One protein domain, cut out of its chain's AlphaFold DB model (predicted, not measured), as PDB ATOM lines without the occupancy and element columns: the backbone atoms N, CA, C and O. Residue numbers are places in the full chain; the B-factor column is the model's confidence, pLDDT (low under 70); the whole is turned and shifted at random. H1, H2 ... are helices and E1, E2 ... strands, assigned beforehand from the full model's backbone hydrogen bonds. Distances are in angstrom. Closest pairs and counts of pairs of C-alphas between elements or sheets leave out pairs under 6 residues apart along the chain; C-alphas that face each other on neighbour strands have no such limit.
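AT A GLANCE: This is residues 3 to 86 of the 277 residues of an uncharacterized protein of Candidatus Sulfopaludibacter sp. SbA3 (UniProt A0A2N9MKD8). Two small three-stranded sheets lie partly face to face as a loose sandwich, and beyond the second sheet H1 and H2 meet near their ends as a corner, only grazing it. The printed part has 84 residues, in the order E1 E2 E3 E4 E5 H1 E6 H2. Sheets E1-E2-E3 and E5-E4-E6 are antiparallel; the class is mixed. The whole is compact, radius of gyration of the C-alphas 13.0 A, spanning 37 by 29 by 20 A.

IN THESE COORDINATES: Find C-alpha 3 at (-9.253, 21.811, 6.764), where E1, residues 3 to 5, begins. E2, residues 10 to 17, runs 22.4 A; E3 is residues 20 to 23. E4, residues 26 to 31, runs 16.6 A; E5, residues 37 to 41, 13.1 A. H1, residues 48 to 56, runs 12.4 A; E6, residues 64 to 69, 16.0 A. H2, residues 75 to 85, runs 15.4 A to C-alpha 85 at (-7.709, 20.272, -19.723).

HOW THE PARTS SIT: E1, E2 and E3 form a meander, each strand the antiparallel neighbour of the one before; look at N 3 and O 12, 2.9 A, and N 15 and O 22, 2.9 A. E3 runs on into E4 at 54 degrees. Between the sheets, the closest C-alphas of E2 and E5, Leu 13 and Pro 41, are 7.4 A apart. E4 pairs with E5 at N 29 and O 38, 2.8 A, and with E6 at N 28 and O 67, 2.9 A. E5, H1 and E6 form a split strand-helix-strand unit, with E4 between its strands and a right-handed crossover. H1 and H2 touch, closest at the C-alphas of Pro 48 and Thr 85, 5.0 A, and are only just about perpendicular at 72 degrees. In both helices every O i to N i+4 pair is within hydrogen-bond range.

THE WHOLE: The farthest C-alphas, Asp 18 and Thr 33, are 38.8 A apart. The printed part has no cut and no long link. Confidence is under 70 at residues 3 to 9, 16 to 21, 64 to 65, 72 and 85 to 86.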
ATOM      1  N   ALA A   3      -9.304  22.686   5.595       64.06
ATOM      2  CA  ALA A   3      -9.253  21.811   6.764       64.06
ATOM      3  C   ALA A   3      -8.888  20.377   6.361       64.06
ATOM      4  O   ALA A   3      -9.176  19.960   5.243       64.06
ATOM      5  N   PHE A   4      -8.244  19.637   7.265       67.56
ATOM      6  CA  PHE A   4      -7.883  18.238   7.045       67.56
ATOM      7  C   PHE A   4      -9.119  17.333   7.070       67.56
ATOM      8  O   PHE A   4      -9.939  17.427   7.983       67.56
ATOM      9  N   ASP A   5      -9.238  16.456   6.076       65.56
ATOM     10  CA  ASP A   5     -10.277  15.436   6.011       65.56
ATOM     11  C   ASP A   5      -9.694  14.081   6.445       65.56
ATOM     12  O   ASP A   5      -8.873  13.511   5.722       65.56
ATOM     13  N   PRO A   6     -10.092  13.535   7.608       53.41
ATOM     14  CA  PRO A   6      -9.519  12.294   8.122       53.41
ATOM     15  C   PRO A   6      -9.906  11.053   7.308       53.41
ATOM     16  O   PRO A   6      -9.212  10.047   7.403       53.41
ATOM     17  N   ASN A   7     -10.984  11.099   6.514       61.34
ATOM     18  CA  ASN A   7     -11.367   9.973   5.658       61.34
ATOM     19  C   ASN A   7     -10.518   9.928   4.389       61.34
ATOM     20  O   ASN A   7     -10.238   8.852   3.868       61.34
ATOM     21  N   LEU A   8     -10.139  11.103   3.887       65.75
ATOM     22  CA  LEU A   8      -9.338  11.244   2.677       65.75
ATOM     23  C   LEU A   8      -7.831  11.277   2.974       65.75
ATOM     24  O   LEU A   8      -7.025  10.928   2.116       65.75
ATOM     25  N   GLY A   9      -7.440  11.654   4.194       66.88
ATOM     26  CA  GLY A   9      -6.045  11.709   4.627       66.88
ATOM     27  C   GLY A   9      -5.278  12.930   4.109       66.88
ATOM     28  O   GLY A   9      -4.047  12.906   4.081       66.88
ATOM     29  N   PHE A  10      -5.975  13.988   3.683       72.81
ATOM     30  CA  PHE A  10      -5.377  15.231   3.186       72.81
ATOM     31  C   PHE A  10      -6.271  16.456   3.430       72.81
ATOM     32  O   PHE A  10      -7.441  16.344   3.796       72.81
ATOM     33  N   GLU A  11      -5.709  17.654   3.250       77.62
ATOM     34  CA  GLU A  11      -6.456  18.911   3.353       77.62
ATOM     35  C   GLU A  11      -7.468  19.081   2.212       77.62
ATOM     36  O   GLU A  11      -7.191  18.761   1.059       77.62
ATOM     37  N   ILE A  12      -8.616  19.685   2.505       80.06
ATOM     38  CA  ILE A  12      -9.626  20.064   1.515       80.06
ATOM     39  C   ILE A  12     -10.173  21.466   1.796       80.06
ATOM     40  O   ILE A  12     -10.134  21.976   2.919       80.06
ATOM     41  N   LEU A  13     -10.691  22.111   0.756       81.62
ATOM     42  CA  LEU A  13     -11.382  23.390   0.842       81.62
ATOM     43  C   LEU A  13     -12.836  23.220   1.293       81.62
ATOM     44  O   LEU A  13     -13.557  22.359   0.797       81.62
ATOM     45  N   PHE A  14     -13.266  24.107   2.182       77.25
ATOM     46  CA  PHE A  14     -14.636  24.271   2.654       77.25
ATOM     47  C   PHE A  14     -15.151  25.668   2.323       77.25
ATOM     48  O   PHE A  14     -14.401  26.658   2.394       77.25
ATOM     49  N   GLU A  15     -16.447  25.750   2.049       74.25
ATOM     50  CA  GLU A  15     -17.207  26.992   2.004       74.25
ATOM     51  C   GLU A  15     -18.260  27.036   3.108       74.25
ATOM     52  O   GLU A  15     -18.684  26.005   3.633       74.25
ATOM     53  N   ARG A  16     -18.632  28.260   3.486       69.56
ATOM     54  CA  ARG A  16     -19.659  28.517   4.487       69.56
ATOM     55  C   ARG A  16     -20.903  29.037   3.779       69.56
ATOM     56  O   ARG A  16     -20.830  30.090   3.148       69.56
ATOM     57  N   THR A  17     -22.019  28.341   3.936       63.44
ATOM     58  CA  THR A  17     -23.320  28.714   3.370       63.44
ATOM     59  C   THR A  17     -24.353  28.623   4.486       63.44
ATOM     60  O   THR A  17     -24.427  27.603   5.156       63.44
ATOM     61  N   ASP A  18     -25.074  29.713   4.752       56.75
ATOM     62  CA  ASP A  18     -26.159  29.781   5.751       56.75
ATOM     63  C   ASP A  18     -25.810  29.294   7.171       56.75
ATOM     64  O   ASP A  18     -26.661  28.864   7.937       56.75
ATOM     65  N   GLY A  19     -24.537  29.427   7.560       53.28
ATOM     66  CA  GLY A  19     -24.050  29.006   8.878       53.28
ATOM     67  C   GLY A  19     -23.433  27.610   8.897       53.28
ATOM     68  O   GLY A  19     -22.627  27.348   9.789       53.28
ATOM     69  N   ASP A  20     -23.689  26.806   7.869       55.25
ATOM     70  CA  ASP A  20     -23.128  25.472   7.700       55.25
ATOM     71  C   ASP A  20     -21.830  25.497   6.895       55.25
ATOM     72  O   ASP A  20     -21.578  26.388   6.075       55.25
ATOM     73  N   TYR A  21     -20.981  24.500   7.142       63.78
ATOM     74  CA  TYR A  21     -19.754  24.276   6.389       63.78
ATOM     75  C   TYR A  21     -19.949  23.088   5.461       63.78
ATOM     76  O   TYR A  21     -20.200  21.972   5.916       63.78
ATOM     77  N   ARG A  22     -19.773  23.315   4.162       70.25
ATOM     78  CA  ARG A  22     -19.795  22.255   3.153       70.25
ATOM     79  C   ARG A  22     -18.457  22.174   2.438       70.25
ATOM     80  O   ARG A  22     -17.757  23.178   2.283       70.25
ATOM     81  N   GLN A  23     -18.081  20.961   2.040       73.19
ATOM     82  CA  GLN A  23     -16.909  20.763   1.195       73.19
ATOM     83  C   GLN A  23     -17.121  21.530  -0.110       73.19
ATOM     84  O   GLN A  23     -18.175  21.436  -0.735       73.19
ATOM     85  N   LEU A  24     -16.117  22.304  -0.504       81.62
ATOM     86  CA  LEU A  24     -16.140  23.029  -1.762       81.62
ATOM     87  C   LEU A  24     -15.792  22.048  -2.883       81.62
ATOM     88  O   LEU A  24     -14.872  21.235  -2.741       81.62
ATOM     89  N   ARG A  25     -16.501  22.144  -4.006       84.00
ATOM     90  CA  ARG A  25     -16.158  21.411  -5.222       84.00
ATOM     91  C   ARG A  25     -14.743  21.768  -5.683       84.00
ATOM     92  O   ARG A  25     -14.464  22.930  -5.974       84.00
ATOM     93  N   GLN A  26     -13.833  20.805  -5.747       87.44
ATOM     94  CA  GLN A  26     -12.418  21.094  -5.992       87.44
ATOM     95  C   GLN A  26     -11.649  19.912  -6.583       87.44
ATOM     96  O   GLN A  26     -12.049  18.755  -6.447       87.44
ATOM     97  N   LEU A  27     -10.493  20.226  -7.163       82.31
ATOM     98  CA  LEU A  27      -9.419  19.267  -7.403       82.31
ATOM     99  C   LEU A  27      -8.351  19.416  -6.326       82.31
ATOM    100  O   LEU A  27      -7.969  20.542  -5.989       82.31
ATOM    101  N   VAL A  28      -7.845  18.295  -5.831       81.88
ATOM    102  CA  VAL A  28      -6.699  18.245  -4.920       81.88
ATOM    103  C   VAL A  28      -5.574  17.486  -5.602       81.88
ATOM    104  O   VAL A  28      -5.788  16.392  -6.110       81.88
ATOM    105  N   PHE A  29      -4.382  18.071  -5.606       78.75
ATOM    106  CA  PHE A  29      -3.159  17.479  -6.134       78.75
ATOM    107  C   PHE A  29      -2.178  17.270  -4.990       78.75
ATOM    108  O   PHE A  29      -1.994  18.181  -4.182       78.75
ATOM    109  N   ILE A  30      -1.537  16.108  -4.927       75.00
ATOM    110  CA  ILE A  30      -0.568  15.773  -3.885       75.00
ATOM    111  C   ILE A  30       0.717  15.292  -4.545       75.00
ATOM    112  O   ILE A  30       0.701  14.310  -5.279       75.00
ATOM    113  N   GLU A  31       1.833  15.966  -4.278       78.19
ATOM    114  CA  GLU A  31       3.148  15.479  -4.703       78.19
ATOM    115  C   GLU A  31       3.475  14.167  -3.984       78.19
ATOM    116  O   GLU A  31       3.455  14.112  -2.753       78.19
ATOM    117  N   GLN A  32       3.812  13.112  -4.728       73.56
ATOM    118  CA  GLN A  32       4.098  11.810  -4.114       73.56
ATOM    119  C   GLN A  32       5.337  11.865  -3.207       73.56
ATOM    120  O   GLN A  32       5.353  11.228  -2.156       73.56
ATOM    121  N   THR A  33       6.339  12.669  -3.575       72.88
ATOM    122  CA  THR A  33       7.611  12.774  -2.846       72.88
ATOM    123  C   THR A  33       7.519  13.684  -1.621       72.88
ATOM    124  O   THR A  33       7.871  13.273  -0.523       72.88
ATOM    125  N   SER A  34       7.063  14.929  -1.794       76.94
ATOM    126  CA  SER A  34       7.074  15.939  -0.721       76.94
ATOM    127  C   SER A  34       5.789  15.963   0.109       76.94
ATOM    128  O   SER A  34       5.736  16.626   1.142       76.94
ATOM    129  N   ARG A  35       4.729  15.295  -0.373       78.62
ATOM    130  CA  ARG A  35       3.359  15.377   0.159       78.62
ATOM    131  C   ARG A  35       2.761  16.790   0.143       78.62
ATOM    132  O   ARG A  35       1.710  17.007   0.743       78.62
ATOM    133  N   LYS A  36       3.372  17.744  -0.574       80.50
ATOM    134  CA  LYS A  36       2.826  19.090  -0.789       80.50
ATOM    135  C   LYS A  36       1.472  18.998  -1.494       80.50
ATOM    136  O   LYS A  36       1.338  18.312  -2.507       80.50
ATOM    137  N   THR A  37       0.487  19.721  -0.965       78.94
ATOM    138  CA  THR A  37      -0.887  19.742  -1.474       78.94
ATOM    139  C   THR A  37      -1.188  21.034  -2.236       78.94
ATOM    140  O   THR A  37      -0.913  22.147  -1.780       78.94
ATOM    141  N   GLY A  38      -1.794  20.903  -3.413       84.06
ATOM    142  CA  GLY A  38      -2.377  22.009  -4.164       84.06
ATOM    143  C   GLY A  38      -3.872  21.803  -4.351       84.06
ATOM    144  O   GLY A  38      -4.336  20.677  -4.498       84.06
ATOM    145  N   HIS A  39      -4.634  22.894  -4.338       88.62
ATOM    146  CA  HIS A  39      -6.092  22.833  -4.413       88.62
ATOM    147  C   HIS A  39      -6.588  23.812  -5.458       88.62
ATOM    148  O   HIS A  39      -6.172  24.973  -5.469       88.62
ATOM    149  N   ILE A  40      -7.522  23.358  -6.284       86.94
ATOM    150  CA  ILE A  40      -8.210  24.198  -7.257       86.94
ATOM    151  C   ILE A  40      -9.706  24.129  -6.960       86.94
ATOM    152  O   ILE A  40     -10.325  23.110  -7.264       86.94
ATOM    153  N   PRO A  41     -10.303  25.179  -6.370       90.00
ATOM    154  CA  PRO A  41     -11.751  25.285  -6.299       90.00
ATOM    155  C   PRO A  41     -12.339  25.374  -7.713       90.00
ATOM    156  O   PRO A  41     -11.867  26.167  -8.529       90.00
ATOM    157  N   ILE A  42     -13.372  24.583  -7.994       86.12
ATOM    158  CA  ILE A  42     -14.047  24.539  -9.294       86.12
ATOM    159  C   ILE A  42     -15.359  25.325  -9.193       86.12
ATOM    160  O   ILE A  42     -16.299  24.909  -8.513       86.12
ATOM    161  N   GLY A  43     -15.440  26.461  -9.886       84.06
ATOM    162  CA  GLY A  43     -16.666  27.262 -10.014       84.06
ATOM    163  C   GLY A  43     -17.580  26.759 -11.137       84.06
ATOM    164  O   GLY A  43     -17.110  26.106 -12.059       84.06
ATOM    165  N   GLU A  44     -18.883  27.070 -11.085       81.62
ATOM    166  CA  GLU A  44     -19.892  26.520 -12.024       81.62
ATOM    167  C   GLU A  44     -19.636  26.891 -13.488       81.62
ATOM    168  O   GLU A  44     -20.089  26.211 -14.400       81.62
ATOM    169  N   LYS A  45     -18.905  27.984 -13.708       86.56
ATOM    170  CA  LYS A  45     -18.572  28.521 -15.030       86.56
ATOM    171  C   LYS A  45     -17.097  28.340 -15.385       86.56
ATOM    172  O   LYS A  45     -16.627  28.991 -16.311       86.56
ATOM    173  N   MET A  46     -16.363  27.526 -14.622       88.88
ATOM    174  CA  MET A  46     -14.938  27.322 -14.854       88.88
ATOM    175  C   MET A  46     -14.708  26.686 -16.224       88.88
ATOM    176  O   MET A  46     -15.298  25.658 -16.554       88.88
ATOM    177  N   THR A  47     -13.822  27.299 -16.999       88.56
ATOM    178  CA  THR A  47     -13.392  26.811 -18.312       88.56
ATOM    179  C   THR A  47     -12.128  25.944 -18.207       88.56
ATOM    180  O   THR A  47     -11.365  26.074 -17.241       88.56
ATOM    181  N   PRO A  48     -11.848  25.070 -19.194       84.31
ATOM    182  CA  PRO A  48     -10.603  24.298 -19.235       84.31
ATOM    183  C   PRO A  48      -9.343  25.179 -19.205       84.31
ATOM    184  O   PRO A  48      -8.338  24.834 -18.583       84.31
ATOM    185  N   GLU A  49      -9.376  26.346 -19.848       84.75
ATOM    186  CA  GLU A  49      -8.260  27.295 -19.888       84.75
ATOM    187  C   GLU A  49      -7.967  27.876 -18.501       84.75
ATOM    188  O   GLU A  49      -6.806  27.930 -18.080       84.75
ATOM    189  N   GLU A  50      -9.012  28.265 -17.770       84.69
ATOM    190  CA  GLU A  50      -8.901  28.750 -16.393       84.69
ATOM    191  C   GLU A  50      -8.407  27.655 -15.450       84.69
ATOM    192  O   GLU A  50      -7.550  27.920 -14.600       84.69
ATOM    193  N   LEU A  51      -8.884  26.421 -15.633       84.69
ATOM    194  CA  LEU A  51      -8.416  25.270 -14.870       84.69
ATOM    195  C   LEU A  51      -6.923  25.007 -15.126       84.69
ATOM    196  O   LEU A  51      -6.143  24.844 -14.183       84.69
ATOM    197  N   ARG A  52      -6.483  25.071 -16.388       81.06
ATOM    198  CA  ARG A  52      -5.067  24.935 -16.766       81.06
ATOM    199  C   ARG A  52      -4.202  26.033 -16.147       81.06
ATOM    200  O   ARG A  52      -3.102  25.760 -15.664       81.06
ATOM    201  N   ALA A  53      -4.681  27.275 -16.158       83.50
ATOM    202  CA  ALA A  53      -3.986  28.405 -15.547       83.50
ATOM    203  C   ALA A  53      -3.925  28.282 -14.016       83.50
ATOM    204  O   ALA A  53      -2.904  28.606 -13.407       83.50
ATOM    205  N   ALA A  54      -4.991  27.795 -13.375       84.12
ATOM    206  CA  ALA A  54      -5.001  27.504 -11.947       84.12
ATOM    207  C   ALA A  54      -3.987  26.412 -11.584       84.12
ATOM    208  O   ALA A  54      -3.215  26.611 -10.651       84.12
ATOM    209  N   TYR A  55      -3.910  25.335 -12.367       82.12
ATOM    210  CA  TYR A  55      -2.937  24.263 -12.159       82.12
ATOM    211  C   TYR A  55      -1.488  24.759 -12.242       82.12
ATOM    212  O   TYR A  55      -0.697  24.505 -11.337       82.12
ATOM    213  N   LYS A  56      -1.147  25.547 -13.271       82.50
ATOM    214  CA  LYS A  56       0.210  26.104 -13.426       82.50
ATOM    215  C   LYS A  56       0.652  26.960 -12.233       82.50
ATOM    216  O   LYS A  56       1.831  26.968 -11.906       82.50
ATOM    217  N   ARG A  57      -0.284  27.650 -11.569       87.19
ATOM    218  CA  ARG A  57      -0.008  28.484 -10.386       87.19
ATOM    219  C   ARG A  57       0.271  27.688  -9.112       87.19
ATOM    220  O   ARG A  57       0.732  28.279  -8.144       87.19
ATOM    221  N   LEU A  58      -0.032  26.389  -9.078       80.19
ATOM    222  CA  LEU A  58       0.227  25.570  -7.893       80.19
ATOM    223  C   LEU A  58       1.717  25.243  -7.714       80.19
ATOM    224  O   LEU A  58       2.108  24.868  -6.609       80.19
ATOM    225  N   GLU A  59       2.524  25.389  -8.776       86.19
ATOM    226  CA  GLU A  59       3.971  25.121  -8.767       86.19
ATOM    227  C   GLU A  59       4.283  23.777  -8.087       86.19
ATOM    228  O   GLU A  59       5.038  23.700  -7.110       86.19
ATOM    229  N   LEU A  60       3.597  22.727  -8.553       77.31
ATOM    230  CA  LEU A  60       3.756  21.366  -8.055       77.31
ATOM    231  C   LEU A  60       4.675  20.551  -8.959       77.31
ATOM    232  O   LEU A  60       4.668  20.710 -10.183       77.31
ATOM    233  N   THR A  61       5.421  19.646  -8.344       78.62
ATOM    234  CA  THR A  61       6.398  18.780  -9.003       78.62
ATOM    235  C   THR A  61       5.823  17.373  -9.181       78.62
ATOM    236  O   THR A  61       5.530  16.711  -8.186       78.62
ATOM    237  N   PRO A  62       5.661  16.876 -10.422       71.38
ATOM    238  CA  PRO A  62       5.248  15.496 -10.669       71.38
ATOM    239  C   PRO A  62       6.237  14.460 -10.096       71.38
ATOM    240  O   PRO A  62       7.429  14.758 -10.006       71.38
ATOM    241  N   PRO A  63       5.790  13.225  -9.794       74.00
ATOM    242  CA  PRO A  63       4.438  12.687  -9.991       74.00
ATOM    243  C   PRO A  63       3.430  13.151  -8.924       74.00
ATOM    244  O   PRO A  63       3.780  13.351  -7.760       74.00
ATOM    245  N   LEU A  64       2.168  13.324  -9.343       65.81
ATOM    246  CA  LEU A  64       1.078  13.827  -8.502       65.81
ATOM    247  C   LEU A  64      -0.052  12.800  -8.388       65.81
ATOM    248  O   LEU A  64      -0.500  12.271  -9.406       65.81
ATOM    249  N   ASP A  65      -0.577  12.618  -7.181       68.88
ATOM    250  CA  ASP A  65      -1.900  12.030  -6.973       68.88
ATOM    251  C   ASP A  65      -2.957  13.126  -7.158       68.88
ATOM    252  O   ASP A  65      -2.777  14.246  -6.673       68.88
ATOM    253  N   MET A  66      -4.058  12.828  -7.851       71.19
ATOM    254  CA  MET A  66      -5.156  13.778  -8.051       71.19
ATOM    255  C   MET A  66      -6.473  13.219  -7.519       71.19
ATOM    256  O   MET A  66      -6.863  12.101  -7.847       71.19
ATOM    257  N   TYR A  67      -7.190  14.049  -6.766       73.06
ATOM    258  CA  TYR A  67      -8.497  13.750  -6.198       73.06
ATOM    259  C   TYR A  67      -9.528  14.772  -6.666       73.06
ATOM    260  O   TYR A  67      -9.253  15.972  -6.719       73.06
ATOM    261  N   VAL A  68     -10.733  14.292  -6.972       74.69
ATOM    262  CA  VAL A  68     -11.881  15.120  -7.345       74.69
ATOM    263  C   VAL A  68     -12.888  15.082  -6.206       74.69
ATOM    264  O   VAL A  68     -13.377  14.012  -5.853       74.69
ATOM    265  N   ILE A  69     -13.221  16.246  -5.653       78.38
ATOM    266  CA  ILE A  69     -14.259  16.390  -4.630       78.38
ATOM    267  C   ILE A  69     -15.411  17.165  -5.264       78.38
ATOM    268  O   ILE A  69     -15.255  18.340  -5.592       78.38
ATOM    269  N   CYS A  70     -16.548  16.513  -5.483       76.25
ATOM    270  CA  CYS A  70     -17.746  17.129  -6.054       76.25
ATOM    271  C   CYS A  70     -18.999  16.319  -5.700       76.25
ATOM    272  O   CYS A  70     -18.893  15.161  -5.279       76.25
ATOM    273  N   GLY A  71     -20.172  16.934  -5.866       70.62
ATOM    274  CA  GLY A  71     -21.450  16.240  -5.765       70.62
ATOM    275  C   GLY A  71     -21.589  15.149  -6.827       70.62
ATOM    276  O   GLY A  71     -21.028  15.249  -7.917       70.62
ATOM    277  N   GLN A  72     -22.373  14.105  -6.540       69.50
ATOM    278  CA  GLN A  72     -22.599  13.008  -7.493       69.50
ATOM    279  C   GLN A  72     -23.207  13.502  -8.817       69.50
ATOM    280  O   GLN A  72     -22.816  13.035  -9.883       69.50
ATOM    281  N   GLU A  73     -24.114  14.476  -8.742       74.88
ATOM    282  CA  GLU A  73     -24.757  15.105  -9.903       74.88
ATOM    283  C   GLU A  73     -23.774  15.937 -10.745       74.88
ATOM    284  O   GLU A  73     -23.982  16.133 -11.938       74.88
ATOM    285  N   GLU A  74     -22.674  16.395 -10.144       76.62
ATOM    286  CA  GLU A  74     -21.674  17.252 -10.787       76.62
ATOM    287  C   GLU A  74     -20.509  16.453 -11.381       76.62
ATOM    288  O   GLU A  74     -19.755  16.971 -12.206       76.62
ATOM    289  N   MET A  75     -20.343  15.197 -10.957       74.62
ATOM    290  CA  MET A  75     -19.174  14.370 -11.255       74.62
ATOM    291  C   MET A  75     -18.907  14.248 -12.753       74.62
ATOM    292  O   MET A  75     -17.764  14.401 -13.179       74.62
ATOM    293  N   GLN A  76     -19.951  14.010 -13.551       77.50
ATOM    294  CA  GLN A  76     -19.810  13.876 -15.000       77.50
ATOM    295  C   GLN A  76     -19.228  15.153 -15.616       77.50
ATOM    296  O   GLN A  76     -18.223  15.109 -16.323       77.50
ATOM    297  N   TRP A  77     -19.813  16.302 -15.285       81.06
ATOM    298  CA  TRP A  77     -19.363  17.592 -15.797       81.06
ATOM    299  C   TRP A  77     -17.938  17.941 -15.335       81.06
ATOM    300  O   TRP A  77     -17.121  18.392 -16.139       81.06
ATOM    301  N   VAL A  78     -17.592  17.687 -14.064       80.12
ATOM    302  CA  VAL A  78     -16.225  17.925 -13.564       80.12
ATOM    303  C   VAL A  78     -15.215  17.038 -14.292       80.12
ATOM    304  O   VAL A  78     -14.136  17.503 -14.655       80.12
ATOM    305  N   GLN A  79     -15.550  15.771 -14.541       75.06
ATOM    306  CA  GLN A  79     -14.683  14.854 -15.281       75.06
ATOM    307  C   GLN A  79     -14.479  15.302 -16.732       75.06
ATOM    308  O   GLN A  79     -13.353  15.235 -17.231       75.06
ATOM    309  N   GLU A  80     -15.522  15.804 -17.395       80.31
ATOM    310  CA  GLU A  80     -15.431  16.380 -18.743       80.31
ATOM    311  C   GLU A  80     -14.515  17.616 -18.761       80.31
ATOM    312  O   GLU A  80     -13.602  17.699 -19.587       80.31
ATOM    313  N   LEU A  81     -14.683  18.528 -17.796       81.12
ATOM    314  CA  LEU A  81     -13.844  19.720 -17.627       81.12
ATOM    315  C   LEU A  81     -12.363  19.352 -17.427       81.12
ATOM    316  O   LEU A  81     -11.475  19.915 -18.076       81.12
ATOM    317  N   VAL A  82     -12.079  18.380 -16.560       74.06
ATOM    318  CA  VAL A  82     -10.711  17.904 -16.298       74.06
ATOM    319  C   VAL A  82     -10.115  17.227 -17.535       74.06
ATOM    320  O   VAL A  82      -8.978  17.526 -17.909       74.06
ATOM    321  N   SER A  83     -10.887  16.377 -18.215       70.19
ATOM    322  CA  SER A  83     -10.447  15.651 -19.415       70.19
ATOM    323  C   SER A  83     -10.114  16.597 -20.573       70.19
ATOM    324  O   SER A  83      -9.111  16.407 -21.261       70.19
ATOM    325  N   ALA A  84     -10.890  17.671 -20.746       72.81
ATOM    326  CA  ALA A  84     -10.614  18.720 -21.729       72.81
ATOM    327  C   ALA A  84      -9.326  19.514 -21.423       72.81
ATOM    328  O   ALA A  84      -8.726  20.133 -22.306       72.81
ATOM    329  N   THR A  85      -8.867  19.493 -20.170       68.56
ATOM    330  CA  THR A  85      -7.709  20.272 -19.723       68.56
ATOM    331  C   THR A  85      -6.378  19.549 -19.972       68.56
ATOM    332  O   THR A  85      -5.365  20.217 -20.219       68.56
ATOM    333  N   SER A  86      -6.363  18.211 -19.986       57.53
ATOM    334  CA  SER A  86      -5.161  17.410 -20.264       57.53
ATOM    335  C   SER A  86      -5.511  16.060 -20.915       57.53
ATOM    336  O   SER A  86      -5.832  15.103 -20.208       57.53
TER     337      SER A  86